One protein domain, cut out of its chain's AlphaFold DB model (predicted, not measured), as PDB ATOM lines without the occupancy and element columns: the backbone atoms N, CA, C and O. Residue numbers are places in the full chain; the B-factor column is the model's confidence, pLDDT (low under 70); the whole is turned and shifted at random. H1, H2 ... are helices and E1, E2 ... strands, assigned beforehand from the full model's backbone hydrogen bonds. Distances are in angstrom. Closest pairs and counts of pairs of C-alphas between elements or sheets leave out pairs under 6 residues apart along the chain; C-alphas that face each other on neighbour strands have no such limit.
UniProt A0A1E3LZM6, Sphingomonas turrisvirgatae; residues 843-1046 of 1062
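AT A GLANCE: This is residues 843 to 1046 of the 1062 residues of a protein of Sphingomonas turrisvirgatae (UniProt A0A1E3LZM6). Two twisted five-stranded sheets stand face to face as a sandwich, E7 E6 E1 E9 E10 in one layer and E5 E4 E3 E2 E8 in the other. Residues 1014 to 1033, a stretch with no named element, cover part of the first sheet's outer face, while the short helices H1, H2 and H3 lie round its borders. The printed part has 204 residues, with three named helices and ten named strands in the order E1 E2 E3 E4 E5 E6 H1 E7 E8 E9 H2 E10 H3; the sheets, in the orders just named, are antiparallel. The class is mostly strand, although under half of the residues, 82 of 204, are in named elements. The whole is compact, with a radius of gyration of the C-alphas of 16.2 A, and rounded, spanning 44 by 39 by 36 A.

IN THESE COORDINATES: Start at Leu 843 and pass residues 843 to 864, which hold no named element. Find C-alpha 865 at (135.129, 105.922, 94.141); from there E1, residues 865 to 874, runs 27.9 A and bends by 56 degrees at residue 871. E2, residues 881 to 888, measures 17.5 A and bends by 74 degrees at residue 884. Next come E3, residues 893 to 898, E4, residues 903 to 908, and E5, residues 911 to 915. Look for E6 at residues 927 to 934, 22.9 A long, then H1, residues 940 to 943, and E7, residues 944 to 948. E8 is residues 974 to 977. E9, residues 987 to 997, begins at C-alpha 987 at (155.566, 103.418, 112.939), runs 28.7 A and bends by 64 degrees at residue 990. H2 is residues 1009 to 1013, E10 residues 1034 to 1037, and H3 residues 1040 to 1045, ending at C-alpha 1045 at (169.698, 103.163, 109.039).

HOW THE PARTS SIT: Begin with E1 and E9, antiparallel inner strands at 179 degrees, where N 869 and O 993 are 2.9 A apart. On the other side of E1 is E6, with N 868 and O 931 at 2.8 A; beyond it the edge strand E7 has its N 947 2.8 A from O 930. At the other edge E10 is antiparallel to E9 at 149 degrees, with N 994 and O 1034 at 2.8 A. Now turn to the second sheet, where E2 E3 E4 E5 form a meander, each strand the antiparallel neighbour of the one before, and each successive two form a hairpin. Look at N 884 and O 895, 2.8 A, for E2 and E3; N 896 and O 905, 2.8 A, for E3 and E4; and N 906 and O 913, 2.9 A, for E4 and E5. E8 is the edge strand beside E2, with N 886 and O 976 at 2.8 A, and residues 852 to 853 pair antiparallel with its residues 975 to 976. Between the sheets E5 and E7 are near each other, with 5 pairs of C-alphas within 10 A, while E1 and E3, for instance, are apart. H1, H2 and H3 each only graze the first sheet; the closest C-alphas of E6 and H1 are those of Asp 934 and Gly 943, 4.5 A, of E6 and H2 those of Ile 930 and Arg 1012, 7.5 A, and of E9 and H3 those of Ala 990 and Arg 1040, 6.8 A. Every O i to N i+4 pair is within hydrogen-bond range in H2 and H3, and H1 is too short for such a pair.

THE WHOLE: The two C-alphas farthest apart are those of Ala 938 and Ala 1045, 46.9 A, and the printed part has no cut. The long links are E5 to E6, E7 to E8, E9 to H2 and H2 to E10. Mean pLDDT of the printed part is 73.8, and 77 residues are under 70, among them residues 843 to 861, 968 to 988 and 1033 to 1046.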
ATOM      1  N   LEU A 843     154.817 123.689 105.026       40.91
ATOM      2  CA  LEU A 843     154.653 124.451 106.253       40.91
ATOM      3  C   LEU A 843     155.727 123.925 107.205       40.91
ATOM      4  O   LEU A 843     155.528 122.946 107.923       40.91
ATOM      5  N   THR A 844     156.897 124.558 107.186       37.81
ATOM      6  CA  THR A 844     157.822 124.542 108.316       37.81
ATOM      7  C   THR A 844     157.131 125.256 109.468       37.81
ATOM      8  O   THR A 844     157.324 126.442 109.703       37.81
ATOM      9  N   ALA A 845     156.252 124.526 110.145       36.12
ATOM     10  CA  ALA A 845     155.642 124.926 111.395       36.12
ATOM     11  C   ALA A 845     155.885 123.792 112.393       36.12
ATOM     12  O   ALA A 845     155.060 122.892 112.499       36.12
ATOM     13  N   ASP A 846     157.062 123.816 113.031       39.44
ATOM     14  CA  ASP A 846     157.511 123.207 114.303       39.44
ATOM     15  C   ASP A 846     157.064 121.794 114.745       39.44
ATOM     16  O   ASP A 846     157.491 121.336 115.802       39.44
ATOM     17  N   LYS A 847     156.195 121.075 114.031       45.53
ATOM     18  CA  LYS A 847     155.403 119.972 114.607       45.53
ATOM     19  C   LYS A 847     155.005 118.879 113.605       45.53
ATOM     20  O   LYS A 847     154.001 118.207 113.815       45.53
ATOM     21  N   GLY A 848     155.804 118.675 112.557       43.59
ATOM     22  CA  GLY A 848     155.596 117.663 111.509       43.59
ATOM     23  C   GLY A 848     155.361 118.308 110.143       43.59
ATOM     24  O   GLY A 848     154.599 119.260 110.030       43.59
ATOM     25  N   ALA A 849     156.048 117.828 109.105       43.66
ATOM     26  CA  ALA A 849     155.844 118.307 107.739       43.66
ATOM     27  C   ALA A 849     154.540 117.738 107.156       43.66
ATOM     28  O   ALA A 849     154.450 116.554 106.834       43.66
ATOM     29  N   TYR A 850     153.538 118.588 106.983       49.12
ATOM     30  CA  TYR A 850     152.330 118.219 106.250       49.12
ATOM     31  C   TYR A 850     152.519 118.527 104.770       49.12
ATOM     32  O   TYR A 850     153.099 119.549 104.403       49.12
ATOM     33  N   LEU A 851     151.985 117.659 103.920       52.19
ATOM     34  CA  LEU A 851     151.701 118.012 102.535       52.19
ATOM     35  C   LEU A 851     150.268 118.535 102.504       52.19
ATOM     36  O   LEU A 851     149.342 117.780 102.795       52.19
ATOM     37  N   THR A 852     150.090 119.819 102.200       49.25
ATOM     38  CA  THR A 852     148.771 120.418 101.968       49.25
ATOM     39  C   THR A 852     148.633 120.765 100.495       49.25
ATOM     40  O   THR A 852     149.368 121.618  99.998       49.25
ATOM     41  N   ARG A 853     147.676 120.136  99.806       54.50
ATOM     42  CA  ARG A 853     147.150 120.645  98.532       54.50
ATOM     43  C   ARG A 853     146.017 121.612  98.865       54.50
ATOM     44  O   ARG A 853     145.078 121.222  99.556       54.50
ATOM     45  N   THR A 854     146.128 122.855  98.408       50.47
ATOM     46  CA  THR A 854     145.068 123.863  98.534       50.47
ATOM     47  C   THR A 854     144.542 124.164  97.139       50.47
ATOM     48  O   THR A 854     145.313 124.577  96.280       50.47
ATOM     49  N   GLY A 855     143.256 123.917  96.907       55.91
ATOM     50  CA  GLY A 855     142.593 124.115  95.616       55.91
ATOM     51  C   GLY A 855     141.602 122.991  95.322       55.91
ATOM     52  O   GLY A 855     141.581 121.977  96.020       55.91
ATOM     53  N   ALA A 856     140.775 123.165  94.291       53.06
ATOM     54  CA  ALA A 856     139.836 122.137  93.863       53.06
ATOM     55  C   ALA A 856     140.599 120.843  93.512       53.06
ATOM     56  O   ALA A 856     141.473 120.840  92.643       53.06
ATOM     57  N   ILE A 857     140.293 119.735  94.198       58.06
ATOM     58  CA  ILE A 857     140.859 118.416  93.858       58.06
ATOM     59  C   ILE A 857     140.325 117.951  92.498       58.06
ATOM     60  O   ILE A 857     141.051 117.320  91.741       58.06
ATOM     61  N   ASN A 858     139.099 118.353  92.166       57.12
ATOM     62  CA  ASN A 858     138.523 118.311  90.832       57.12
ATOM     63  C   ASN A 858     137.691 119.577  90.652       57.12
ATOM     64  O   ASN A 858     136.898 119.911  91.532       57.12
ATOM     65  N   ALA A 859     137.838 120.269  89.524       50.72
ATOM     66  CA  ALA A 859     136.912 121.329  89.152       50.72
ATOM     67  C   ALA A 859     135.511 120.711  88.948       50.72
ATOM     68  O   ALA A 859     135.193 120.214  87.873       50.72
ATOM     69  N   ASN A 860     134.685 120.728  90.000       53.59
ATOM     70  CA  ASN A 860     133.236 120.481  89.991       53.59
ATOM     71  C   ASN A 860     132.714 119.024  89.982       53.59
ATOM     72  O   ASN A 860     131.518 118.836  89.767       53.59
ATOM     73  N   ALA A 861     133.523 117.991  90.265       67.19
ATOM     74  CA  ALA A 861     133.032 116.602  90.342       67.19
ATOM     75  C   ALA A 861     133.291 115.948  91.709       67.19
ATOM     76  O   ALA A 861     134.423 115.905  92.188       67.19
ATOM     77  N   ALA A 862     132.231 115.414  92.324       73.62
ATOM     78  CA  ALA A 862     132.322 114.725  93.602       73.62
ATOM     79  C   ALA A 862     133.037 113.373  93.445       73.62
ATOM     80  O   ALA A 862     132.717 112.596  92.543       73.62
ATOM     81  N   ILE A 863     133.984 113.065  94.331       80.94
ATOM     82  CA  ILE A 863     134.698 111.779  94.303       80.94
ATOM     83  C   ILE A 863     133.766 110.724  94.882       80.94
ATOM     84  O   ILE A 863     133.429 110.828  96.048       80.94
ATOM     85  N   LYS A 864     133.357 109.712  94.116       87.06
ATOM     86  CA  LYS A 864     132.472 108.624  94.596       87.06
ATOM     87  C   LYS A 864     133.207 107.313  94.853       87.06
ATOM     88  O   LYS A 864     132.768 106.480  95.644       87.06
ATOM     89  N   LYS A 865     134.325 107.136  94.152       88.62
ATOM     90  CA  LYS A 865     135.129 105.922  94.141       88.62
ATOM     91  C   LYS A 865     136.579 106.276  94.408       88.62
ATOM     92  O   LYS A 865     137.108 107.218  93.821       88.62
ATOM     93  N   ALA A 866     137.214 105.509  95.277       89.38
ATOM     94  CA  ALA A 866     138.598 105.724  95.646       89.38
ATOM     95  C   ALA A 866     139.334 104.411  95.874       89.38
ATOM     96  O   ALA A 866     138.760 103.404  96.300       89.38
ATOM     97  N   VAL A 867     140.635 104.456  95.623       89.81
ATOM     98  CA  VAL A 867     141.572 103.381  95.912       89.81
ATOM     99  C   VAL A 867     142.624 103.921  96.855       89.81
ATOM    100  O   VAL A 867     143.197 104.979  96.611       89.81
ATOM    101  N   PHE A 868     142.908 103.175  97.913       89.06
ATOM    102  CA  PHE A 868     143.972 103.501  98.840       89.06
ATOM    103  C   PHE A 868     144.865 102.286  99.034       89.06
ATOM    104  O   PHE A 868     144.379 101.162  99.154       89.06
ATOM    105  N   ALA A 869     146.167 102.505  99.118       88.31
ATOM    106  CA  ALA A 869     147.095 101.460  99.501       88.31
ATOM    107  C   ALA A 869     148.207 102.035 100.367       88.31
ATOM    108  O   ALA A 869     148.678 103.143 100.136       88.31
ATOM    109  N   PHE A 870     148.619 101.288 101.378       88.12
ATOM    110  CA  PHE A 870     149.785 101.623 102.175       88.12
ATOM    111  C   PHE A 870     150.390 100.359 102.765       88.12
ATOM    112  O   PHE A 870     149.724  99.337 102.922       88.12
ATOM    113  N   GLU A 871     151.665 100.424 103.114       86.31
ATOM    114  CA  GLU A 871     152.345  99.336 103.808       86.31
ATOM    115  C   GLU A 871     152.974  99.884 105.076       86.31
ATOM    116  O   GLU A 871     153.797 100.793 104.997       86.31
ATOM    117  N   ALA A 872     152.567  99.367 106.239       85.00
ATOM    118  CA  ALA A 872     152.974  99.946 107.512       85.00
ATOM    119  C   ALA A 872     153.165  98.932 108.653       85.00
ATOM    120  O   ALA A 872     152.613  97.831 108.626       85.00
ATOM    121  N   ARG A 873     153.936  99.319 109.677       81.75
ATOM    122  CA  ARG A 873     154.003  98.666 111.002       81.75
ATOM    123  C   ARG A 873     153.959  99.718 112.105       81.75
ATOM    124  O   ARG A 873     154.464 100.815 111.891       81.75
ATOM    125  N   LEU A 874     153.414  99.390 113.274       77.25
ATOM    126  CA  LEU A 874     153.442 100.285 114.435       77.25
ATOM    127  C   LEU A 874     154.699 100.052 115.280       77.25
ATOM    128  O   LEU A 874     155.180  98.926 115.404       77.25
ATOM    129  N   VAL A 875     155.203 101.121 115.892       72.19
ATOM    130  CA  VAL A 875     156.149 101.069 117.008       72.19
ATOM    131  C   VAL A 875     155.334 101.245 118.295       72.19
ATOM    132  O   VAL A 875     154.546 102.188 118.376       72.19
ATOM    133  N   PRO A 876     155.484 100.373 119.308       61.47
ATOM    134  CA  PRO A 876     154.665 100.448 120.515       61.47
ATOM    135  C   PRO A 876     154.847 101.776 121.271       61.47
ATOM    136  O   PRO A 876     155.930 102.071 121.774       61.47
ATOM    137  N   ASN A 877     153.775 102.556 121.412       62.50
ATOM    138  CA  ASN A 877     153.617 103.626 122.402       62.50
ATOM    139  C   ASN A 877     152.129 103.777 122.787       62.50
ATOM    140  O   ASN A 877     151.251 103.109 122.242       62.50
ATOM    141  N   ALA A 878     151.857 104.559 123.833       55.94
ATOM    142  CA  ALA A 878     150.569 104.576 124.526       55.94
ATOM    143  C   ALA A 878     149.374 105.004 123.643       55.94
ATOM    144  O   ALA A 878     149.425 106.071 123.053       55.94
ATOM    145  N   ASN A 879     148.293 104.200 123.660       55.94
ATOM    146  CA  ASN A 879     146.847 104.436 123.407       55.94
ATOM    147  C   ASN A 879     146.332 105.527 122.434       55.94
ATOM    148  O   ASN A 879     145.119 105.746 122.384       55.94
ATOM    149  N   ALA A 880     147.156 106.195 121.639       64.69
ATOM    150  CA  ALA A 880     146.700 107.266 120.770       64.69
ATOM    151  C   ALA A 880     146.145 106.721 119.438       64.69
ATOM    152  O   ALA A 880     146.620 105.734 118.868       64.69
ATOM    153  N   ILE A 881     145.075 107.357 118.955       63.59
ATOM    154  CA  ILE A 881     144.559 107.162 117.598       63.59
ATOM    155  C   ILE A 881     145.329 108.119 116.700       63.59
ATOM    156  O   ILE A 881     145.307 109.330 116.922       63.59
ATOM    157  N   HIS A 882     145.979 107.586 115.673       71.44
ATOM    158  CA  HIS A 882     146.778 108.379 114.746       71.44
ATOM    159  C   HIS A 882     146.105 108.432 113.386       71.44
ATOM    160  O   HIS A 882     145.786 107.393 112.814       71.44
ATOM    161  N   SER A 883     145.883 109.639 112.866       73.06
ATOM    162  CA  SER A 883     145.323 109.822 111.522       73.06
ATOM    163  C   SER A 883     146.433 109.611 110.490       73.06
ATOM    164  O   SER A 883     147.440 110.320 110.512       73.06
ATOM    165  N   LEU A 884     146.260 108.628 109.606       74.06
ATOM    166  CA  LEU A 884     147.154 108.365 108.478       74.06
ATOM    167  C   LEU A 884     146.993 109.474 107.432       74.06
ATOM    168  O   LEU A 884     147.975 110.082 107.005       74.06
ATOM    169  N   PHE A 885     145.744 109.789 107.086       74.19
ATOM    170  CA  PHE A 885     145.394 110.935 106.258       74.19
ATOM    171  C   PHE A 885     143.952 111.384 106.521       74.19
ATOM    172  O   PHE A 885     143.103 110.595 106.942       74.19
ATOM    173  N   ILE A 886     143.697 112.662 106.254       74.38
ATOM    174  CA  ILE A 886     142.391 113.311 106.350       74.38
ATOM    175  C   ILE A 886     142.127 114.074 105.057       74.38
ATOM    176  O   ILE A 886     143.010 114.769 104.552       74.38
ATOM    177  N   VAL A 887     140.903 113.965 104.552       75.19
ATOM    178  CA  VAL A 887     140.373 114.830 103.498       75.19
ATOM    179  C   VAL A 887     139.315 115.738 104.135       75.19
ATOM    180  O   VAL A 887     138.290 115.255 104.610       75.19
ATOM    181  N   ASP A 888     139.619 117.034 104.221       71.06
ATOM    182  CA  ASP A 888     138.937 118.043 105.053       71.06
ATOM    183  C   ASP A 888     137.907 118.870 104.250       71.06
ATOM    184  O   ASP A 888     138.221 119.274 103.120       71.06
ATOM    185  N   ARG A 889     136.729 119.131 104.871       59.22
ATOM    186  CA  ARG A 889     135.988 120.430 104.930       59.22
ATOM    187  C   ARG A 889     134.453 120.387 105.139       59.22
ATOM    188  O   ARG A 889     133.817 121.433 105.030       59.22
ATOM    189  N   THR A 890     133.826 119.254 105.488       53.31
ATOM    190  CA  THR A 890     132.430 119.205 106.044       53.31
ATOM    191  C   THR A 890     131.973 117.792 106.428       53.31
ATOM    192  O   THR A 890     131.150 117.625 107.324       53.31
ATOM    193  N   GLN A 891     132.505 116.767 105.761       57.06
ATOM    194  CA  GLN A 891     132.435 115.368 106.182       57.06
ATOM    195  C   GLN A 891     133.856 114.822 106.136       57.06
ATOM    196  O   GLN A 891     134.368 114.524 105.061       57.06
ATOM    197  N   ASP A 892     134.507 114.763 107.294       69.56
ATOM    198  CA  ASP A 892     135.910 114.374 107.382       69.56
ATOM    199  C   ASP A 892     136.054 112.908 106.971       69.56
ATOM    200  O   ASP A 892     135.661 112.003 107.713       69.56
ATOM    201  N   PHE A 893     136.606 112.662 105.780       80.44
ATOM    202  CA  PHE A 893     137.105 111.335 105.456       80.44
ATOM    203  C   PHE A 893     138.434 111.163 106.183       80.44
ATOM    204  O   PHE A 893     139.433 111.787 105.823       80.44
ATOM    205  N   ASN A 894     138.439 110.341 107.226       84.94
ATOM    206  CA  ASN A 894     139.608 110.104 108.061       84.94
ATOM    207  C   ASN A 894     139.939 108.614 108.070       84.94
ATOM    208  O   ASN A 894     139.116 107.787 108.468       84.94
ATOM    209  N   ALA A 895     141.163 108.286 107.665       85.88
ATOM    210  CA  ALA A 895     141.753 106.979 107.901       85.88
ATOM    211  C   ALA A 895     142.710 107.083 109.086       85.88
ATOM    212  O   ALA A 895     143.688 107.829 109.042       85.88
ATOM    213  N   SER A 896     142.461 106.308 110.136       87.06
ATOM    214  CA  SER A 896     143.269 106.313 111.352       87.06
ATOM    215  C   SER A 896     143.618 104.906 111.817       87.06
ATOM    216  O   SER A 896     142.903 103.947 111.545       87.06
ATOM    217  N   ILE A 897     144.740 104.771 112.518       86.19
ATOM    218  CA  ILE A 897     145.179 103.514 113.123       86.19
ATOM    219  C   ILE A 897     145.227 103.705 114.637       86.19
ATOM    220  O   ILE A 897     145.789 104.680 115.142       86.19
ATOM    221  N   VAL A 898     144.622 102.775 115.367       86.44
ATOM    222  CA  VAL A 898     144.650 102.742 116.831       86.44
ATOM    223  C   VAL A 898     145.916 102.019 117.272       86.44
ATOM    224  O   VAL A 898     146.040 100.817 117.050       86.44
ATOM    225  N   GLN A 899     146.855 102.716 117.914       78.31
ATOM    226  CA  GLN A 899     148.158 102.129 118.262       78.31
ATOM    227  C   GLN A 899     148.078 100.907 119.169       78.31
ATOM    228  O   GLN A 899     148.842  99.964 118.998       78.31
ATOM    229  N   SER A 900     147.160 100.912 120.133       81.44
ATOM    230  CA  SER A 900     147.081  99.852 121.136       81.44
ATOM    231  C   SER A 900     146.515  98.538 120.608       81.44
ATOM    232  O   SER A 900     146.769  97.491 121.197       81.44
ATOM    233  N   SER A 901     145.765  98.569 119.505       85.44
ATOM    234  CA  SER A 901     145.114  97.385 118.933       85.44
ATOM    235  C   SER A 901     145.505  97.088 117.488       85.44
ATOM    236  O   SER A 901     145.185  96.010 116.982       85.44
ATOM    237  N   GLY A 902     146.160  98.029 116.803       86.25
ATOM    238  CA  GLY A 902     146.465  97.899 115.384       86.25
ATOM    239  C   GLY A 902     145.235  98.032 114.493       86.25
ATOM    240  O   GLY A 902     145.287  97.725 113.305       86.25
ATOM    241  N   GLU A 903     144.103  98.433 115.071       91.19
ATOM    242  CA  GLU A 903     142.837  98.568 114.368       91.19
ATOM    243  C   GLU A 903     142.918  99.717 113.361       91.19
ATOM    244  O   GLU A 903     143.198 100.857 113.737       91.19
ATOM    245  N   LEU A 904     142.633  99.422 112.091       91.25
ATOM    246  CA  LEU A 904     142.396 100.441 111.074       91.25
ATOM    247  C   LEU A 904     140.951 100.917 111.213       91.25
ATOM    248  O   LEU A 904     140.026 100.119 111.072       91.25
ATOM    249  N   ARG A 905     140.757 102.207 111.477       90.00
ATOM    250  CA  ARG A 905     139.458 102.878 111.515       90.00
ATOM    251  C   ARG A 905     139.326 103.813 110.331       90.00
ATOM    252  O   ARG A 905     140.214 104.621 110.072       90.00
ATOM    253  N   MET A 906     138.180 103.756 109.675       88.56
ATOM    254  CA  MET A 906     137.799 104.728 108.665       88.56
ATOM    255  C   MET A 906     136.477 105.359 109.060       88.56
ATOM    256  O   MET A 906     135.529 104.655 109.415       88.56
ATOM    257  N   THR A 907     136.427 106.684 109.021       86.75
ATOM    258  CA  THR A 907     135.212 107.457 109.279       86.75
ATOM    259  C   THR A 907     134.943 108.371 108.100       86.75
ATOM    260  O   THR A 907     135.866 108.993 107.579       86.75
ATOM    261  N   TYR A 908     133.679 108.438 107.696       83.44
ATOM    262  CA  TYR A 908     133.183 109.312 106.648       83.44
ATOM    263  C   TYR A 908     131.752 109.745 106.970       83.44
ATOM    264  O   TYR A 908     130.817 108.947 106.859       83.44
ATOM    265  N   GLY A 909     131.570 110.995 107.397       82.44
ATOM    266  CA  GLY A 909     130.266 111.466 107.871       82.44
ATOM    267  C   GLY A 909     129.728 110.568 108.996       82.44
ATOM    268  O   GLY A 909     130.415 110.336 109.988       82.44
ATOM    269  N   ALA A 910     128.517 110.028 108.829       79.50
ATOM    270  CA  ALA A 910     127.925 109.056 109.758       79.50
ATOM    271  C   ALA A 910     128.409 107.606 109.538       79.50
ATOM    272  O   ALA A 910     128.138 106.731 110.364       79.50
ATOM    273  N   SER A 911     129.113 107.336 108.436       83.06
ATOM    274  CA  SER A 911     129.627 106.006 108.124       83.06
ATOM    275  C   SER A 911     130.948 105.752 108.847       83.06
ATOM    276  O   SER A 911     131.835 106.605 108.874       83.06
ATOM    277  N   SER A 912     131.108 104.565 109.429       88.31
ATOM    278  CA  SER A 912     132.383 104.142 110.006       88.31
ATOM    279  C   SER A 912     132.576 102.634 109.959       88.31
ATOM    280  O   SER A 912     131.684 101.853 110.308       88.31
ATOM    281  N   TRP A 913     133.783 102.225 109.578       91.00
ATOM    282  CA  TRP A 913     134.194 100.827 109.549       91.00
ATOM    283  C   TRP A 913     135.579 100.626 110.116       91.00
ATOM    284  O   TRP A 913     136.394 101.545 110.230       91.00
ATOM    285  N   ARG A 914     135.808  99.387 110.534       92.44
ATOM    286  CA  ARG A 914     136.992  98.991 111.276       92.44
ATOM    287  C   ARG A 914     137.496  97.662 110.765       92.44
ATOM    288  O   ARG A 914     136.699  96.777 110.461       92.44
ATOM    289  N   VAL A 915     138.812  97.530 110.727       93.00
ATOM    290  CA  VAL A 915     139.494  96.256 110.540       93.00
ATOM    291  C   VAL A 915     140.358  96.028 111.767       93.00
ATOM    292  O   VAL A 915     141.342  96.736 111.991       93.00
ATOM    293  N   ALA A 916     139.944  95.073 112.595       91.12
ATOM    294  CA  ALA A 916     140.670  94.722 113.807       91.12
ATOM    295  C   ALA A 916     142.064  94.190 113.451       91.12
ATOM    296  O   ALA A 916     142.208  93.410 112.511       91.12
ATOM    297  N   SER A 917     143.081  94.620 114.206       87.88
ATOM    298  CA  SER A 917     144.466  94.148 114.051       87.88
ATOM    299  C   SER A 917     145.004  94.242 112.616       87.88
ATOM    300  O   SER A 917     145.784  93.395 112.181       87.88
ATOM    301  N   ALA A 918     144.585  95.272 111.875       88.38
ATOM    302  CA  ALA A 918     145.001  95.494 110.496       88.38
ATOM    303  C   ALA A 918     146.510  95.728 110.372       88.38
ATOM    304  O   ALA A 918     147.146  95.250 109.434       88.38
ATOM    305  N   VAL A 919     147.077  96.454 111.338       86.00
ATOM    306  CA  VAL A 919     148.509  96.738 111.431       86.00
ATOM    307  C   VAL A 919     149.059  96.102 112.709       86.00
ATOM    308  O   VAL A 919     148.443  96.249 113.760       86.00
ATOM    309  N   PRO A 920     150.202  95.400 112.689       81.81
ATOM    310  CA  PRO A 920     150.727  94.749 113.878       81.81
ATOM    311  C   PRO A 920     151.183  95.803 114.886       81.81
ATOM    312  O   PRO A 920     151.897  96.740 114.524       81.81
ATOM    313  N   VAL A 921     150.785  95.628 116.147       78.25
ATOM    314  CA  VAL A 921     151.206  96.475 117.280       78.25
ATOM    315  C   VAL A 921     152.574  96.081 117.841       78.25
ATOM    316  O   VAL A 921     153.159  96.820 118.625       78.25
ATOM    317  N   SER A 922     153.083  94.911 117.451       72.69
ATOM    318  CA  SER A 922     154.398  94.387 117.815       72.69
ATOM    319  C   SER A 922     154.945  93.493 116.693       72.69
ATOM    320  O   SER A 922     154.185  92.834 115.981       72.69
ATOM    321  N   GLY A 923     156.271  93.484 116.516       69.50
ATOM    322  CA  GLY A 923     156.967  92.680 115.503       69.50
ATOM    323  C   GLY A 923     157.645  93.502 114.401       69.50
ATOM    324  O   GLY A 923     157.487  94.716 114.307       69.50
ATOM    325  N   THR A 924     158.446  92.832 113.569       66.94
ATOM    326  CA  THR A 924     159.245  93.482 112.514       66.94
ATOM    327  C   THR A 924     158.534  93.554 111.161       66.94
ATOM    328  O   THR A 924     158.978  94.285 110.275       66.94
ATOM    329  N   THR A 925     157.434  92.824 110.977       81.25
ATOM    330  CA  THR A 925     156.786  92.667 109.671       81.25
ATOM    331  C   THR A 925     155.766  93.776 109.418       81.25
ATOM    332  O   THR A 925     154.834  93.959 110.198       81.25
ATOM    333  N   ARG A 926     155.929  94.504 108.311       84.44
ATOM    334  CA  ARG A 926     154.936  95.466 107.811       84.44
ATOM    335  C   ARG A 926     153.758  94.710 107.198       84.44
ATOM    336  O   ARG A 926     153.931  93.602 106.695       84.44
ATOM    337  N   LYS A 927     152.567  95.300 107.253       89.00
ATOM    338  CA  LYS A 927     151.370  94.781 106.588       89.00
ATOM    339  C   LYS A 927     151.021  95.668 105.414       89.00
ATOM    340  O   LYS A 927     150.951  96.888 105.572       89.00
ATOM    341  N   ARG A 928     150.797  95.053 104.254       90.12
ATOM    342  CA  ARG A 928     150.315  95.746 103.062       90.12
ATOM    343  C   ARG A 928     148.801  95.768 103.089       90.12
ATOM    344  O   ARG A 928     148.164  94.718 103.046       90.12
ATOM    345  N   ILE A 929     148.245  96.967 103.140       92.06
ATOM    346  CA  ILE A 929     146.814  97.216 103.180       92.06
ATOM    347  C   ILE A 929     146.424  97.863 101.860       92.06
ATOM    348  O   ILE A 929     146.953  98.911 101.498       92.06
ATOM    349  N   ILE A 930     145.502  97.232 101.139       92.12
ATOM    350  CA  ILE A 930     144.946  97.747  99.887       92.12
ATOM    351  C   ILE A 930     143.437  97.797 100.056       92.12
ATOM    352  O   ILE A 930     142.827  96.804 100.450       92.12
ATOM    353  N   MET A 931     142.832  98.940  99.767       92.44
ATOM    354  CA  MET A 931     141.403  99.135  99.936       92.44
ATOM    355  C   MET A 931     140.769  99.893  98.781       92.44
ATOM    356  O   MET A 931     141.337 100.838  98.239       92.44
ATOM    357  N   THR A 932     139.557  99.480  98.433       93.06
ATOM    358  CA  THR A 932     138.670 100.195  97.516       93.06
ATOM    359  C   THR A 932     137.442 100.664  98.273       93.06
ATOM    360  O   THR A 932     136.891  99.900  99.068       93.06
ATOM    361  N   VAL A 933     137.006 101.886  97.987       91.25
ATOM    362  CA  VAL A 933     135.780 102.480  98.523       91.25
ATOM    363  C   VAL A 933     134.909 102.940  97.356       91.25
ATOM    364  O   VAL A 933     135.389 103.651  96.479       91.25
ATOM    365  N   ASP A 934     133.641 102.544  97.358       92.00
ATOM    366  CA  ASP A 934     132.579 102.997  96.462       92.00
ATOM    367  C   ASP A 934     131.368 103.405  97.307       92.00
ATOM    368  O   ASP A 934     130.611 102.560  97.792       92.00
ATOM    369  N   THR A 935     131.188 104.713  97.506       88.75
ATOM    370  CA  THR A 935     130.098 105.245  98.343       88.75
ATOM    371  C   THR A 935     128.723 105.084  97.699       88.75
ATOM    372  O   THR A 935     127.707 105.259  98.375       88.75
ATOM    373  N   THR A 936     128.675 104.723  96.411       88.81
ATOM    374  CA  THR A 936     127.425 104.507  95.673       88.81
ATOM    375  C   THR A 936     126.785 103.156  95.966       88.81
ATOM    376  O   THR A 936     125.629 102.950  95.606       88.81
ATOM    377  N   GLN A 937     127.483 102.242  96.644       92.31
ATOM    378  CA  GLN A 937     126.932 100.936  96.993       92.31
ATOM    379  C   GLN A 937     125.991 101.021  98.200       92.31
ATOM    380  O   GLN A 937     126.230 101.752  99.163       92.31
ATOM    381  N   ALA A 938     124.914 100.235  98.165       88.94
ATOM    382  CA  ALA A 938     123.895 100.225  99.215       88.94
ATOM    383  C   ALA A 938     124.399  99.604 100.529       88.94
ATOM    384  O   ALA A 938     123.925  99.962 101.607       88.94
ATOM    385  N   THR A 939     125.362  98.682 100.449       90.12
ATOM    386  CA  THR A 939     125.933  98.001 101.612       90.12
ATOM    387  C   THR A 939     127.430  98.239 101.700       90.12
ATOM    388  O   THR A 939     128.121  98.383 100.691       90.12
ATOM    389  N   ILE A 940     127.957  98.209 102.922       88.56
ATOM    390  CA  ILE A 940     129.396  98.320 103.140       88.56
ATOM    391  C   ILE A 940     130.179  97.129 102.592       88.56
ATOM    392  O   ILE A 940     131.319  97.289 102.171       88.56
ATOM    393  N   ALA A 941     129.575  95.937 102.578       88.31
ATOM    394  CA  ALA A 941     130.225  94.744 102.053       88.31
ATOM    395  C   ALA A 941     130.502  94.888 100.554       88.31
ATOM    396  O   ALA A 941     131.521  94.390 100.081       88.31
ATOM    397  N   ASP A 942     129.628  95.584  99.826       89.50
ATOM    398  CA  ASP A 942     129.793  95.868  98.400       89.50
ATOM    399  C   ASP A 942     130.637  97.124  98.165       89.50
ATOM    400  O   ASP A 942     131.480  97.137  97.270       89.50
ATOM    401  N   GLY A 943     130.452  98.154  98.998       90.12
ATOM    402  CA  GLY A 943     131.131  99.443  98.879       90.12
ATOM    403  C   GLY A 943     132.582  99.450  99.344       90.12
ATOM    404  O   GLY A 943     133.365 100.253  98.852       90.12
ATOM    405  N   VAL A 944     132.978  98.575 100.268       92.12
ATOM    406  CA  VAL A 944     134.327  98.569 100.842       92.12
ATOM    407  C   VAL A 944     134.942  97.180 100.744       92.12
ATOM    408  O   VAL A 944     134.422  96.207 101.290       92.12
ATOM    409  N   LYS A 945     136.112  97.091 100.105       93.56
ATOM    410  CA  LYS A 945     136.957  95.888 100.119       93.56
ATOM    411  C   LYS A 945     138.311  96.262 100.693       93.56
ATOM    412  O   LYS A 945     138.937  97.183 100.184       93.56
ATOM    413  N   VAL A 946     138.762  95.551 101.724       93.94
ATOM    414  CA  VAL A 946     140.083  95.746 102.339       93.94
ATOM    415  C   VAL A 946     140.843  94.432 102.277       93.94
ATOM    416  O   VAL A 946     140.344  93.413 102.743       93.94
ATOM    417  N   TYR A 947     142.045  94.452 101.717       94.31
ATOM    418  CA  TYR A 947     142.954  93.315 101.674       94.31
ATOM    419  C   TYR A 947     144.181  93.604 102.529       94.31
ATOM    420  O   TYR A 947     144.801  94.655 102.371       94.31
ATOM    421  N   ILE A 948     144.541  92.660 103.398       93.75
ATOM    422  CA  ILE A 948     145.754  92.696 104.220       93.75
ATOM    423  C   ILE A 948     146.647  91.544 103.768       93.75
ATOM    424  O   ILE A 948     146.230  90.388 103.820       93.75
ATOM    425  N   ASP A 949     147.846  91.855 103.274       91.56
ATOM    426  CA  ASP A 949     148.795  90.888 102.695       91.56
ATOM    427  C   ASP A 949     148.146  89.944 101.663       91.56
ATOM    428  O   ASP A 949     148.472  88.765 101.545       91.56
ATOM    429  N   GLY A 950     147.182  90.471 100.908       89.94
ATOM    430  CA  GLY A 950     146.475  89.737  99.865       89.94
ATOM    431  C   GLY A 950     145.299  88.874 100.330       89.94
ATOM    432  O   GLY A 950     144.627  88.311  99.465       89.94
ATOM    433  N   ALA A 951     144.994  88.818 101.628       93.56
ATOM    434  CA  ALA A 951     143.779  88.200 102.160       93.56
ATOM    435  C   ALA A 951     142.676  89.248 102.380       93.56
ATOM    436  O   ALA A 951     142.956  90.344 102.860       93.56
ATOM    437  N   LEU A 952     141.425  88.919 102.044       94.69
ATOM    438  CA  LEU A 952     140.277  89.798 102.294       94.69
ATOM    439  C   LEU A 952     140.023  89.904 103.805       94.69
ATOM    440  O   LEU A 952     139.867  88.889 104.481       94.69
ATOM    441  N   ALA A 953     139.977  91.127 104.324       93.75
ATOM    442  CA  ALA A 953     139.776  91.401 105.736       93.75
ATOM    443  C   ALA A 953     138.289  91.511 106.104       93.75
ATOM    444  O   ALA A 953     137.473  92.024 105.336       93.75
ATOM    445  N   THR A 954     137.951  91.076 107.318       93.62
ATOM    446  CA  THR A 954     136.601  91.201 107.880       93.62
ATOM    447  C   THR A 954     136.390  92.595 108.477       93.62
ATOM    448  O   THR A 954     137.193  93.051 109.292       93.62
ATOM    449  N   LEU A 955     135.286  93.253 108.112       92.62
ATOM    450  CA  LEU A 955     134.881  94.551 108.664       92.62
ATOM    451  C   LEU A 955     134.060  94.355 109.951       92.62
ATOM    452  O   LEU A 955     133.138  93.541 109.964       92.62
ATOM    453  N   THR A 956     134.368  95.089 111.028       86.06
ATOM    454  CA  THR A 956     133.752  94.871 112.359       86.06
ATOM    455  C   THR A 956     132.765  95.949 112.822       86.06
ATOM    456  O   THR A 956     131.971  95.676 113.716       86.06
ATOM    457  N   SER A 957     132.748  97.149 112.227       71.69
ATOM    458  CA  SER A 957     131.678  98.143 112.444       71.69
ATOM    459  C   SER A 957     130.986  98.486 111.127       71.69
ATOM    460  O   SER A 957     131.644  98.586 110.095       71.69
ATOM    461  N   THR A 958     129.658  98.623 111.160       65.50
ATOM    462  CA  THR A 958     128.803  98.588 109.959       65.50
ATOM    463  C   THR A 958     127.901  99.808 109.803       65.50
ATOM    464  O   THR A 958     126.919  99.752 109.064       65.50
ATOM    465  N   ALA A 959     128.211 100.925 110.467       79.25
ATOM    466  CA  ALA A 959     127.523 102.173 110.168       79.25
ATOM    467  C   ALA A 959     127.877 102.567 108.725       79.25
ATOM    468  O   ALA A 959     129.013 102.947 108.446       79.25
ATOM    469  N   TRP A 960     126.929 102.401 107.805       87.62
ATOM    470  CA  TRP A 960     127.072 102.731 106.392       87.62
ATOM    471  C   TRP A 960     125.824 103.455 105.928       87.62
ATOM    472  O   TRP A 960     124.706 102.958 106.059       87.62
ATOM    473  N   THR A 961     126.022 104.643 105.388       84.19
ATOM    474  CA  THR A 961     124.993 105.396 104.691       84.19
ATOM    475  C   THR A 961     125.486 105.584 103.273       84.19
ATOM    476  O   THR A 961     126.532 106.197 103.061       84.19
ATOM    477  N   GLN A 962     124.739 105.033 102.315       86.81
ATOM    478  CA  GLN A 962     124.981 105.271 100.896       86.81
ATOM    479  C   GLN A 962     125.016 106.786 100.669       86.81
ATOM    480  O   GLN A 962     124.083 107.495 101.050       86.81
ATOM    481  N   ASN A 963     126.107 107.283 100.092       78.31
ATOM    482  CA  ASN A 963     126.315 108.710  99.897       78.31
ATOM    483  C   ASN A 963     126.696 108.984  98.443       78.31
ATOM    484  O   ASN A 963     127.389 108.206  97.785       78.31
ATOM    485  N   THR A 964     126.243 110.125  97.943       76.31
ATOM    486  CA  THR A 964     126.483 110.577  96.570       76.31
ATOM    487  C   THR A 964     127.919 111.044  96.336       76.31
ATOM    488  O   THR A 964     128.282 111.292  95.189       76.31
ATOM    489  N   ALA A 965     128.733 111.126  97.393       77.19
ATOM    490  CA  ALA A 965     130.146 111.470  97.348       77.19
ATOM    491  C   ALA A 965     130.909 110.874  98.545       77.19
ATOM    492  O   ALA A 965     130.306 110.505  99.544       77.19
ATOM    493  N   LEU A 966     132.231 110.826  98.420       76.19
ATOM    494  CA  LEU A 966     133.276 110.649  99.432       76.19
ATOM    495  C   LEU A 966     133.947 112.001  99.732       76.19
ATOM    496  O   LEU A 966     134.329 112.283 100.861       76.19
ATOM    497  N   VAL A 967     134.078 112.846  98.703       73.94
ATOM    498  CA  VAL A 967     134.623 114.208  98.770       73.94
ATOM    499  C   VAL A 967     133.706 115.125  97.960       73.94
ATOM    500  O   VAL A 967     133.393 114.808  96.809       73.94
ATOM    501  N   GLY A 968     133.247 116.224  98.568       69.25
ATOM    502  CA  GLY A 968     132.355 117.203  97.933       69.25
ATOM    503  C   GLY A 968     133.007 117.987  96.783       69.25
ATOM    504  O   GLY A 968     134.211 117.905  96.569       69.25
ATOM    505  N   THR A 969     132.202 118.755  96.043       63.75
ATOM    506  CA  THR A 969     132.607 119.513  94.837       63.75
ATOM    507  C   THR A 969     133.285 120.861  95.109       63.75
ATOM    508  O   THR A 969     133.607 121.573  94.162       63.75
ATOM    509  N   ASP A 970     133.475 121.249  96.368       59.81
ATOM    510  CA  ASP A 970     133.935 122.598  96.711       59.81
ATOM    511  C   ASP A 970     135.419 122.828  96.384       59.81
ATOM    512  O   ASP A 970     136.270 121.958  96.580       59.81
ATOM    513  N   ALA A 971     135.753 124.059  95.969       50.84
ATOM    514  CA  ALA A 971     137.084 124.507  95.516       50.84
ATOM    515  C   ALA A 971     138.193 124.495  96.594       50.84
ATOM    516  O   ALA A 971     139.264 125.080  96.442       50.84
ATOM    517  N   ALA A 972     137.917 123.854  97.718       58.97
ATOM    518  CA  ALA A 972     138.531 124.090  98.999       58.97
ATOM    519  C   ALA A 972     139.064 122.797  99.640       58.97
ATOM    520  O   ALA A 972     139.645 122.858 100.711       58.97
ATOM    521  N   THR A 973     138.907 121.614  99.055       59.66
ATOM    522  CA  THR A 973     139.318 120.383  99.747       59.66
ATOM    523  C   THR A 973     140.815 120.365 100.089       59.66
ATOM    524  O   THR A 973     141.661 120.586  99.225       59.66
ATOM    525  N   VAL A 974     141.146 120.065 101.351       62.00
ATOM    526  CA  VAL A 974     142.538 119.854 101.788       62.00
ATOM    527  C   VAL A 974     142.749 118.377 102.054       62.00
ATOM    528  O   VAL A 974     142.089 117.806 102.920       62.00
ATOM    529  N   VAL A 975     143.710 117.770 101.365       64.38
ATOM    530  CA  VAL A 975     144.259 116.473 101.778       64.38
ATOM    531  C   VAL A 975     145.420 116.743 102.724       64.38
ATOM    532  O   VAL A 975     146.356 117.454 102.360       64.38
ATOM    533  N   ARG A 976     145.350 116.196 103.939       64.62
ATOM    534  CA  ARG A 976     146.405 116.262 104.955       64.62
ATOM    535  C   ARG A 976     146.875 114.847 105.262       64.62
ATOM    536  O   ARG A 976     146.100 114.044 105.770       64.62
ATOM    537  N   ALA A 977     148.137 114.539 104.998       59.19
ATOM    538  CA  ALA A 977     148.753 113.294 105.459       59.19
ATOM    539  C   ALA A 977     149.533 113.542 106.765       59.19
ATOM    540  O   ALA A 977     150.305 114.496 106.828       59.19
ATOM    541  N   MET A 978     149.331 112.671 107.767       60.31
ATOM    542  CA  MET A 978     150.076 112.576 109.041       60.31
ATOM    543  C   MET A 978     150.103 113.865 109.890       60.31
ATOM    544  O   MET A 978     151.028 114.652 109.767       60.31
ATOM    545  N   MET A 979     149.115 114.077 110.775       42.16
ATOM    546  CA  MET A 979     148.958 115.315 111.573       42.16
ATOM    547  C   MET A 979     149.710 115.326 112.930       42.16
ATOM    548  O   MET A 979     149.810 114.299 113.575       42.16
ATOM    549  N   GLY A 980     150.144 116.500 113.408       40.72
ATOM    550  CA  GLY A 980     150.368 116.916 114.809       40.72
ATOM    551  C   GLY A 980     151.598 116.398 115.582       40.72
ATOM    552  O   GLY A 980     151.893 115.210 115.577       40.72
ATOM    553  N   ALA A 981     152.206 117.255 116.424       39.19
ATOM    554  CA  ALA A 981     153.287 116.898 117.373       39.19
ATOM    555  C   ALA A 981     152.945 115.799 118.399       39.19
ATOM    556  O   ALA A 981     153.848 115.285 119.047       39.19
ATOM    557  N   ASN A 982     151.669 115.424 118.525       44.22
ATOM    558  CA  ASN A 982     151.191 114.313 119.358       44.22
ATOM    559  C   ASN A 982     150.351 113.299 118.554       44.22
ATOM    560  O   ASN A 982     149.692 112.445 119.139       44.22
ATOM    561  N   SER A 983     150.314 113.417 117.221       47.00
ATOM    562  CA  SER A 983     149.519 112.556 116.331       47.00
ATOM    563  C   SER A 983     150.348 111.969 115.178       47.00
ATOM    564  O   SER A 983     149.795 111.322 114.287       47.00
ATOM    565  N   VAL A 984     151.682 112.045 115.270       53.34
ATOM    566  CA  VAL A 984     152.620 111.360 114.369       53.34
ATOM    567  C   VAL A 984     152.391 109.856 114.443       53.34
ATOM    568  O   VAL A 984     152.472 109.270 115.522       53.34
ATOM    569  N   PHE A 985     152.088 109.233 113.304       59.19
ATOM    570  CA  PHE A 985     152.102 107.779 113.184       59.19
ATOM    571  C   PHE A 985     153.464 107.264 113.670       59.19
ATOM    572  O   PHE A 985     154.474 107.420 112.985       59.19
ATOM    573  N   ASN A 986     153.498 106.708 114.881       58.66
ATOM    574  CA  ASN A 986     154.706 106.127 115.449       58.66
ATOM    575  C   ASN A 986     154.866 104.720 114.880       58.66
ATOM    576  O   ASN A 986     154.341 103.745 115.418       58.66
ATOM    577  N   GLY A 987     155.489 104.636 113.717       62.44
ATOM    578  CA  GLY A 987     155.566 103.418 112.939       62.44
ATOM    579  C   GLY A 987     156.364 103.620 111.663       62.44
ATOM    580  O   GLY A 987     156.774 104.731 111.336       62.44
ATOM    581  N   GLU A 988     156.559 102.541 110.918       68.19
ATOM    582  CA  GLU A 988     157.155 102.620 109.585       68.19
ATOM    583  C   GLU A 988     156.063 102.543 108.534       68.19
ATOM    584  O   GLU A 988     155.133 101.757 108.685       68.19
ATOM    585  N   VAL A 989     156.199 103.322 107.465       70.06
ATOM    586  CA  VAL A 989     155.296 103.361 106.320       70.06
ATOM    587  C   VAL A 989     156.150 103.279 105.061       70.06
ATOM    588  O   VAL A 989     156.845 104.227 104.726       70.06
ATOM    589  N   ALA A 990     156.125 102.155 104.353       70.88
ATOM    590  CA  ALA A 990     156.932 101.995 103.144       70.88
ATOM    591  C   ALA A 990     156.404 102.861 101.987       70.88
ATOM    592  O   ALA A 990     157.182 103.462 101.243       70.88
ATOM    593  N   PHE A 991     155.078 102.948 101.849       75.56
ATOM    594  CA  PHE A 991     154.422 103.812 100.873       75.56
ATOM    595  C   PHE A 991     152.992 104.154 101.291       75.56
ATOM    596  O   PHE A 991     152.395 103.455 102.115       75.56
ATOM    597  N   ILE A 992     152.445 105.209 100.689       78.56
ATOM    598  CA  ILE A 992     151.024 105.562 100.730       78.56
ATOM    599  C   ILE A 992     150.602 105.948  99.307       78.56
ATOM    600  O   ILE A 992     151.302 106.697  98.626       78.56
ATOM    601  N   TYR A 993     149.455 105.438  98.876       81.00
ATOM    602  CA  TYR A 993     148.822 105.639  97.578       81.00
ATOM    603  C   TYR A 993     147.350 105.985  97.803       81.00
ATOM    604  O   TYR A 993     146.662 105.280  98.543       81.00
ATOM    605  N   PHE A 994     146.863 107.040  97.163       83.50
ATOM    606  CA  PHE A 994     145.456 107.411  97.120       83.50
ATOM    607  C   PHE A 994     145.106 107.935  95.734       83.50
ATOM    608  O   PHE A 994     145.691 108.903  95.253       83.50
ATOM    609  N   ASP A 995     144.124 107.293  95.118       81.25
ATOM    610  CA  ASP A 995     143.629 107.630  93.795       81.25
ATOM    611  C   ASP A 995     142.113 107.805  93.847       81.25
ATOM    612  O   ASP A 995     141.395 106.944  94.372       81.25
ATOM    613  N   ALA A 996     141.635 108.930  93.324       81.00
ATOM    614  CA  ALA A 996     140.216 109.187  93.155       81.00
ATOM    615  C   ALA A 996     139.837 108.871  91.720       81.00
ATOM    616  O   ALA A 996     140.359 109.459  90.776       81.00
ATOM    617  N   LEU A 997     138.887 107.962  91.564       80.44
ATOM    618  CA  LEU A 997     138.441 107.558  90.247       80.44
ATOM    619  C   LEU A 997     137.314 108.475  89.777       80.44
ATOM    620  O   LEU A 997     136.439 108.863  90.559       80.44
ATOM    621  N   ALA A 998     137.325 108.785  88.480       78.81
ATOM    622  CA  ALA A 998     136.226 109.484  87.830       78.81
ATOM    623  C   ALA A 998     134.901 108.730  88.032       78.81
ATOM    624  O   ALA A 998     134.874 107.500  88.167       78.81
ATOM    625  N   ASP A 999     133.789 109.466  88.031       76.44
ATOM    626  CA  ASP A 999     132.469 108.847  88.109       76.44
ATOM    627  C   ASP A 999     132.278 107.852  86.951       76.44
ATOM    628  O   ASP A 999     132.634 108.125  85.806       76.44
ATOM    629  N   GLY A1000     131.774 106.660  87.264       77.88
ATOM    630  CA  GLY A1000     131.647 105.561  86.303       77.88
ATOM    631  C   GLY A1000     132.911 104.728  86.045       77.88
ATOM    632  O   GLY A1000     132.775 103.620  85.525       77.88
ATOM    633  N   ALA A1001     134.113 105.149  86.463       82.56
ATOM    634  CA  ALA A1001     135.297 104.302  86.295       82.56
ATOM    635  C   ALA A1001     135.173 103.016  87.148       82.56
ATOM    636  O   ALA A1001     134.641 103.059  88.272       82.56
ATOM    637  N   PRO A1002     135.609 101.850  86.637       85.31
ATOM    638  CA  PRO A1002     135.604 100.620  87.413       85.31
ATOM    639  C   PRO A1002     136.672 100.686  88.509       85.31
ATOM    640  O   PRO A1002     137.798 101.120  88.269       85.31
ATOM    641  N   LEU A1003     136.336 100.218  89.715       88.06
ATOM    642  CA  LEU A1003     137.353  99.968  90.734       88.06
ATOM    643  C   LEU A1003     138.262  98.816  90.278       88.06
ATOM    644  O   LEU A1003     137.779  97.872  89.643       88.06
ATOM    645  N   PRO A1004     139.558  98.842  90.628       88.94
ATOM    646  CA  PRO A1004     140.429  97.703  90.391       88.94
ATOM    647  C   PRO A1004     139.871  96.465  91.103       88.94
ATOM    648  O   PRO A1004     139.488  96.524  92.273       88.94
ATOM    649  N   ASN A1005     139.844  95.327  90.405       90.38
ATOM    650  CA  ASN A1005     139.406  94.068  90.996       90.38
ATOM    651  C   ASN A1005     140.458  93.560  91.988       90.38
ATOM    652  O   ASN A1005     141.357  92.800  91.631       90.38
ATOM    653  N   LEU A1006     140.327  93.961  93.250       90.44
ATOM    654  CA  LEU A1006     141.251  93.548  94.298       90.44
ATOM    655  C   LEU A1006     141.171  92.057  94.634       90.44
ATOM    656  O   LEU A1006     142.014  91.611  95.400       90.44
ATOM    657  N   ALA A1007     140.237  91.268  94.086       89.25
ATOM    658  CA  ALA A1007     140.269  89.809  94.221       89.25
ATOM    659  C   ALA A1007     141.367  89.168  93.355       89.25
ATOM    660  O   ALA A1007     141.890  88.110  93.717       89.25
ATOM    661  N   ASP A1008     141.799  89.841  92.288       91.56
ATOM    662  CA  ASP A1008     142.913  89.409  91.451       91.56
ATOM    663  C   ASP A1008     144.263  89.721  92.123       91.56
ATOM    664  O   ASP A1008     144.601  90.871  92.424       91.56
ATOM    665  N   ALA A1009     145.059  88.676  92.361       88.69
ATOM    666  CA  ALA A1009     146.388  88.802  92.949       88.69
ATOM    667  C   ALA A1009     147.351  89.618  92.072       88.69
ATOM    668  O   ALA A1009     148.186  90.339  92.616       88.69
ATOM    669  N   ALA A1010     147.213  89.563  90.743       86.69
ATOM    670  CA  ALA A1010     148.039  90.336  89.821       86.69
ATOM    671  C   ALA A1010     147.744  91.839  89.918       86.69
ATOM    672  O   ALA A1010     148.657  92.659  89.847       86.69
ATOM    673  N   VAL A1011     146.482  92.216  90.152       87.12
ATOM    674  CA  VAL A1011     146.097  93.614  90.403       87.12
ATOM    675  C   VAL A1011     146.657  94.096  91.740       87.12
ATOM    676  O   VAL A1011     147.188  95.201  91.813       87.12
ATOM    677  N   ARG A1012     146.611  93.263  92.790       90.44
ATOM    678  CA  ARG A1012     147.207  93.598  94.097       90.44
ATOM    679  C   ARG A1012     148.730  93.735  94.036       90.44
ATOM    680  O   ARG A1012     149.279  94.609  94.702       90.44
ATOM    681  N   ALA A1013     149.405  92.900  93.244       86.00
ATOM    682  CA  ALA A1013     150.860  92.935  93.089       86.00
ATOM    683  C   ALA A1013     151.355  94.287  92.555       86.00
ATOM    684  O   ALA A1013     152.367  94.786  93.027       86.00
ATOM    685  N   LYS A1014     150.583  94.936  91.677       84.31
ATOM    686  CA  LYS A1014     150.913  96.253  91.110       84.31
ATOM    687  C   LYS A1014     150.947  97.402  92.133       84.31
ATOM    688  O   LYS A1014     151.464  98.462  91.809       84.31
ATOM    689  N   PHE A1015     150.413  97.218  93.345       83.44
ATOM    690  CA  PHE A1015     150.592  98.168  94.455       83.44
ATOM    691  C   PHE A1015     151.901  97.942  95.226       83.44
ATOM    692  O   PHE A1015     152.115  98.552  96.270       83.44
ATOM    693  N   ASP A1016     152.774  97.047  94.763       82.19
ATOM    694  CA  ASP A1016     154.127  96.944  95.287       82.19
ATOM    695  C   ASP A1016     154.923  98.218  94.948       82.19
ATOM    696  O   ASP A1016     154.911  98.637  93.787       82.19
ATOM    697  N   PRO A1017     155.644  98.830  95.907       70.31
ATOM    698  CA  PRO A1017     156.482  99.998  95.641       70.31
ATOM    699  C   PRO A1017     157.445  99.828  94.463       70.31
ATOM    700  O   PRO A1017     157.723 100.805  93.778       70.31
ATOM    701  N   GLY A1018     157.935  98.609  94.210       75.56
ATOM    702  CA  GLY A1018     158.817  98.318  93.078       75.56
ATOM    703  C   GLY A1018     158.107  98.200  91.724       75.56
ATOM    704  O   GLY A1018     158.782  98.111  90.702       75.56
ATOM    705  N   GLN A1019     156.772  98.170  91.699       76.81
ATOM    706  CA  GLN A1019     155.954  98.051  90.485       76.81
ATOM    707  C   GLN A1019     155.148  99.312  90.157       76.81
ATOM    708  O   GLN A1019     154.636  99.423  89.043       76.81
ATOM    709  N   ILE A1020     155.031 100.253  91.093       70.75
ATOM    710  CA  ILE A1020     154.405 101.548  90.830       70.75
ATOM    711  C   ILE A1020     155.374 102.376  89.973       70.75
ATOM    712  O   ILE A1020     156.560 102.479  90.291       70.75
ATOM    713  N   GLY A1021     154.884 102.924  88.857       64.25
ATOM    714  CA  GLY A1021     155.715 103.677  87.915       64.25
ATOM    715  C   GLY A1021     156.408 104.879  88.567       64.25
ATOM    716  O   GLY A1021     155.955 105.399  89.583       64.25
ATOM    717  N   ALA A1022     157.491 105.371  87.956       62.69
ATOM    718  CA  ALA A1022     158.264 106.509  88.477       62.69
ATOM    719  C   ALA A1022     157.441 107.809  88.631       62.69
ATOM    720  O   ALA A1022     157.788 108.686  89.413       62.69
ATOM    721  N   ASN A1023     156.332 107.922  87.903       58.97
ATOM    722  CA  ASN A1023     155.357 109.011  87.976       58.97
ATOM    723  C   ASN A1023     154.191 108.722  88.943       58.97
ATOM    724  O   ASN A1023     153.198 109.443  88.936       58.97
ATOM    725  N   GLY A1024     154.267 107.645  89.728       61.72
ATOM    726  CA  GLY A1024     153.202 107.213  90.625       61.72
ATOM    727  C   GLY A1024     152.031 106.513  89.941       61.72
ATOM    728  O   GLY A1024     151.097 106.150  90.649       61.72
ATOM    729  N   GLN A1025     152.054 106.292  88.616       66.88
ATOM    730  CA  GLN A1025     150.999 105.546  87.919       66.88
ATOM    731  C   GLN A1025     150.905 104.140  88.504       66.88
ATOM    732  O   GLN A1025     151.754 103.273  88.273       66.88
ATOM    733  N   GLY A1026     149.882 103.955  89.328       67.25
ATOM    734  CA  GLY A1026     149.571 102.685  89.935       67.25
ATOM    735  C   GLY A1026     148.831 101.765  88.961       67.25
ATOM    736  O   GLY A1026     148.645 102.072  87.781       67.25
ATOM    737  N   PRO A1027     148.339 100.623  89.455       67.06
ATOM    738  CA  PRO A1027     147.558  99.651  88.685       67.06
ATOM    739  C   PRO A1027     146.303 100.182  87.997       67.06
ATOM    740  O   PRO A1027     145.775  99.500  87.119       67.06
ATOM    741  N   THR A1028     145.795 101.332  88.431       69.56
ATOM    742  CA  THR A1028     144.616 101.987  87.860       69.56
ATOM    743  C   THR A1028     144.918 102.644  86.512       69.56
ATOM    744  O   THR A1028     143.989 102.941  85.769       69.56
ATOM    745  N   GLY A1029     146.197 102.843  86.164       69.81
ATOM    746  CA  GLY A1029     146.622 103.539  84.944       69.81
ATOM    747  C   GLY A1029     146.462 105.063  85.012       69.81
ATOM    748  O   GLY A1029     147.045 105.770  84.193       69.81
ATOM    749  N   SER A1030     145.721 105.572  85.999       70.75
ATOM    750  CA  SER A1030     145.655 106.982  86.371       70.75
ATOM    751  C   SER A1030     146.834 107.371  87.255       70.75
ATOM    752  O   SER A1030     147.458 106.536  87.920       70.75
ATOM    753  N   VAL A1031     147.150 108.665  87.254       67.25
ATOM    754  CA  VAL A1031     148.068 109.210  88.247       67.25
ATOM    755  C   VAL A1031     147.282 109.452  89.535       67.25
ATOM    756  O   VAL A1031     146.261 110.138  89.483       67.25
ATOM    757  N   PRO A1032     147.716 108.889  90.673       70.44
ATOM    758  CA  PRO A1032     147.039 109.066  91.947       70.44
ATOM    759  C   PRO A1032     147.069 110.524  92.404       70.44
ATOM    760  O   PRO A1032     148.070 111.218  92.236       70.44
ATOM    761  N   LEU A1033     146.010 110.937  93.104       67.44
ATOM    762  CA  LEU A1033     145.945 112.224  93.807       67.44
ATOM    763  C   LEU A1033     147.052 112.385  94.855       67.44
ATOM    764  O   LEU A1033     147.463 113.499  95.183       67.44
ATOM    765  N   PHE A1034     147.485 111.274  95.450       69.25
ATOM    766  CA  PHE A1034     148.572 111.255  96.411       69.25
ATOM    767  C   PHE A1034     149.357 109.953  96.273       69.25
ATOM    768  O   PHE A1034     148.811 108.864  96.436       69.25
ATOM    769  N   TYR A1035     150.662 110.058  96.033       67.81
ATOM    770  CA  TYR A1035     151.565 108.917  96.092       67.81
ATOM    771  C   TYR A1035     152.901 109.314  96.695       67.81
ATOM    772  O   TYR A1035     153.484 110.342  96.352       67.81
ATOM    773  N   LYS A1036     153.392 108.482  97.612       66.25
ATOM    774  CA  LYS A1036     154.701 108.664  98.225       66.25
ATOM    775  C   LYS A1036     155.329 107.320  98.552       66.25
ATOM    776  O   LYS A1036     154.683 106.473  99.167       66.25
ATOM    777  N   THR A1037     156.602 107.175  98.215       63.22
ATOM    778  CA  THR A1037     157.472 106.078  98.649       63.22
ATOM    779  C   THR A1037     158.589 106.615  99.534       63.22
ATOM    780  O   THR A1037     158.997 107.770  99.413       63.22
ATOM    781  N   GLY A1038     159.053 105.797 100.478       54.88
ATOM    782  CA  GLY A1038     160.277 106.055 101.235       54.88
ATOM    783  C   GLY A1038     161.469 105.292 100.651       54.88
ATOM    784  O   GLY A1038     161.297 104.201 100.108       54.88
ATOM    785  N   ASP A1039     162.684 105.832 100.801       53.00
ATOM    786  CA  ASP A1039     163.906 105.036 100.643       53.00
ATOM    787  C   ASP A1039     163.996 104.045 101.809       53.00
ATOM    788  O   ASP A1039     164.327 104.399 102.943       53.00
ATOM    789  N   ARG A1040     163.682 102.785 101.506       49.09
ATOM    790  CA  ARG A1040     163.683 101.662 102.445       49.09
ATOM    791  C   ARG A1040     164.978 101.564 103.262       49.09
ATOM    792  O   ARG A1040     164.904 101.224 104.437       49.09
ATOM    793  N   ALA A1041     166.135 101.866 102.671       45.84
ATOM    794  CA  ALA A1041     167.426 101.757 103.348       45.84
ATOM    795  C   ALA A1041     167.692 102.947 104.287       45.84
ATOM    796  O   ALA A1041     168.199 102.759 105.393       45.84
ATOM    797  N   ALA A1042     167.288 104.160 103.895       47.00
ATOM    798  CA  ALA A1042     167.403 105.355 104.736       47.00
ATOM    799  C   ALA A1042     166.526 105.279 105.998       47.00
ATOM    800  O   ALA A1042     166.886 105.814 107.047       47.00
ATOM    801  N   TRP A1043     165.390 104.583 105.909       42.69
ATOM    802  CA  TRP A1043     164.479 104.366 107.036       42.69
ATOM    803  C   TRP A1043     165.022 103.366 108.055       42.69
ATOM    804  O   TRP A1043     164.769 103.508 109.246       42.69
ATOM    805  N   GLU A1044     165.778 102.368 107.598       44.16
ATOM    806  CA  GLU A1044     166.335 101.312 108.449       44.16
ATOM    807  C   GLU A1044     167.670 101.726 109.109       44.16
ATOM    808  O   GLU A1044     168.051 101.144 110.123       44.16
ATOM    809  N   ALA A1045     168.365 102.745 108.583       41.81
ATOM    810  CA  ALA A1045     169.698 103.163 109.039       41.81
ATOM    811  C   ALA A1045     169.725 104.328 110.053       41.81
ATOM    812  O   ALA A1045     170.742 104.534 110.717       41.81
ATOM    813  N   ALA A1046     168.643 105.100 110.192       36.28
ATOM    814  CA  ALA A1046     168.572 106.227 111.122       36.28
ATOM    815  C   ALA A1046     167.653 105.901 112.309       36.28
ATOM    816  O   ALA A1046     166.575 105.345 112.121       36.28
TER     817      ALA A1046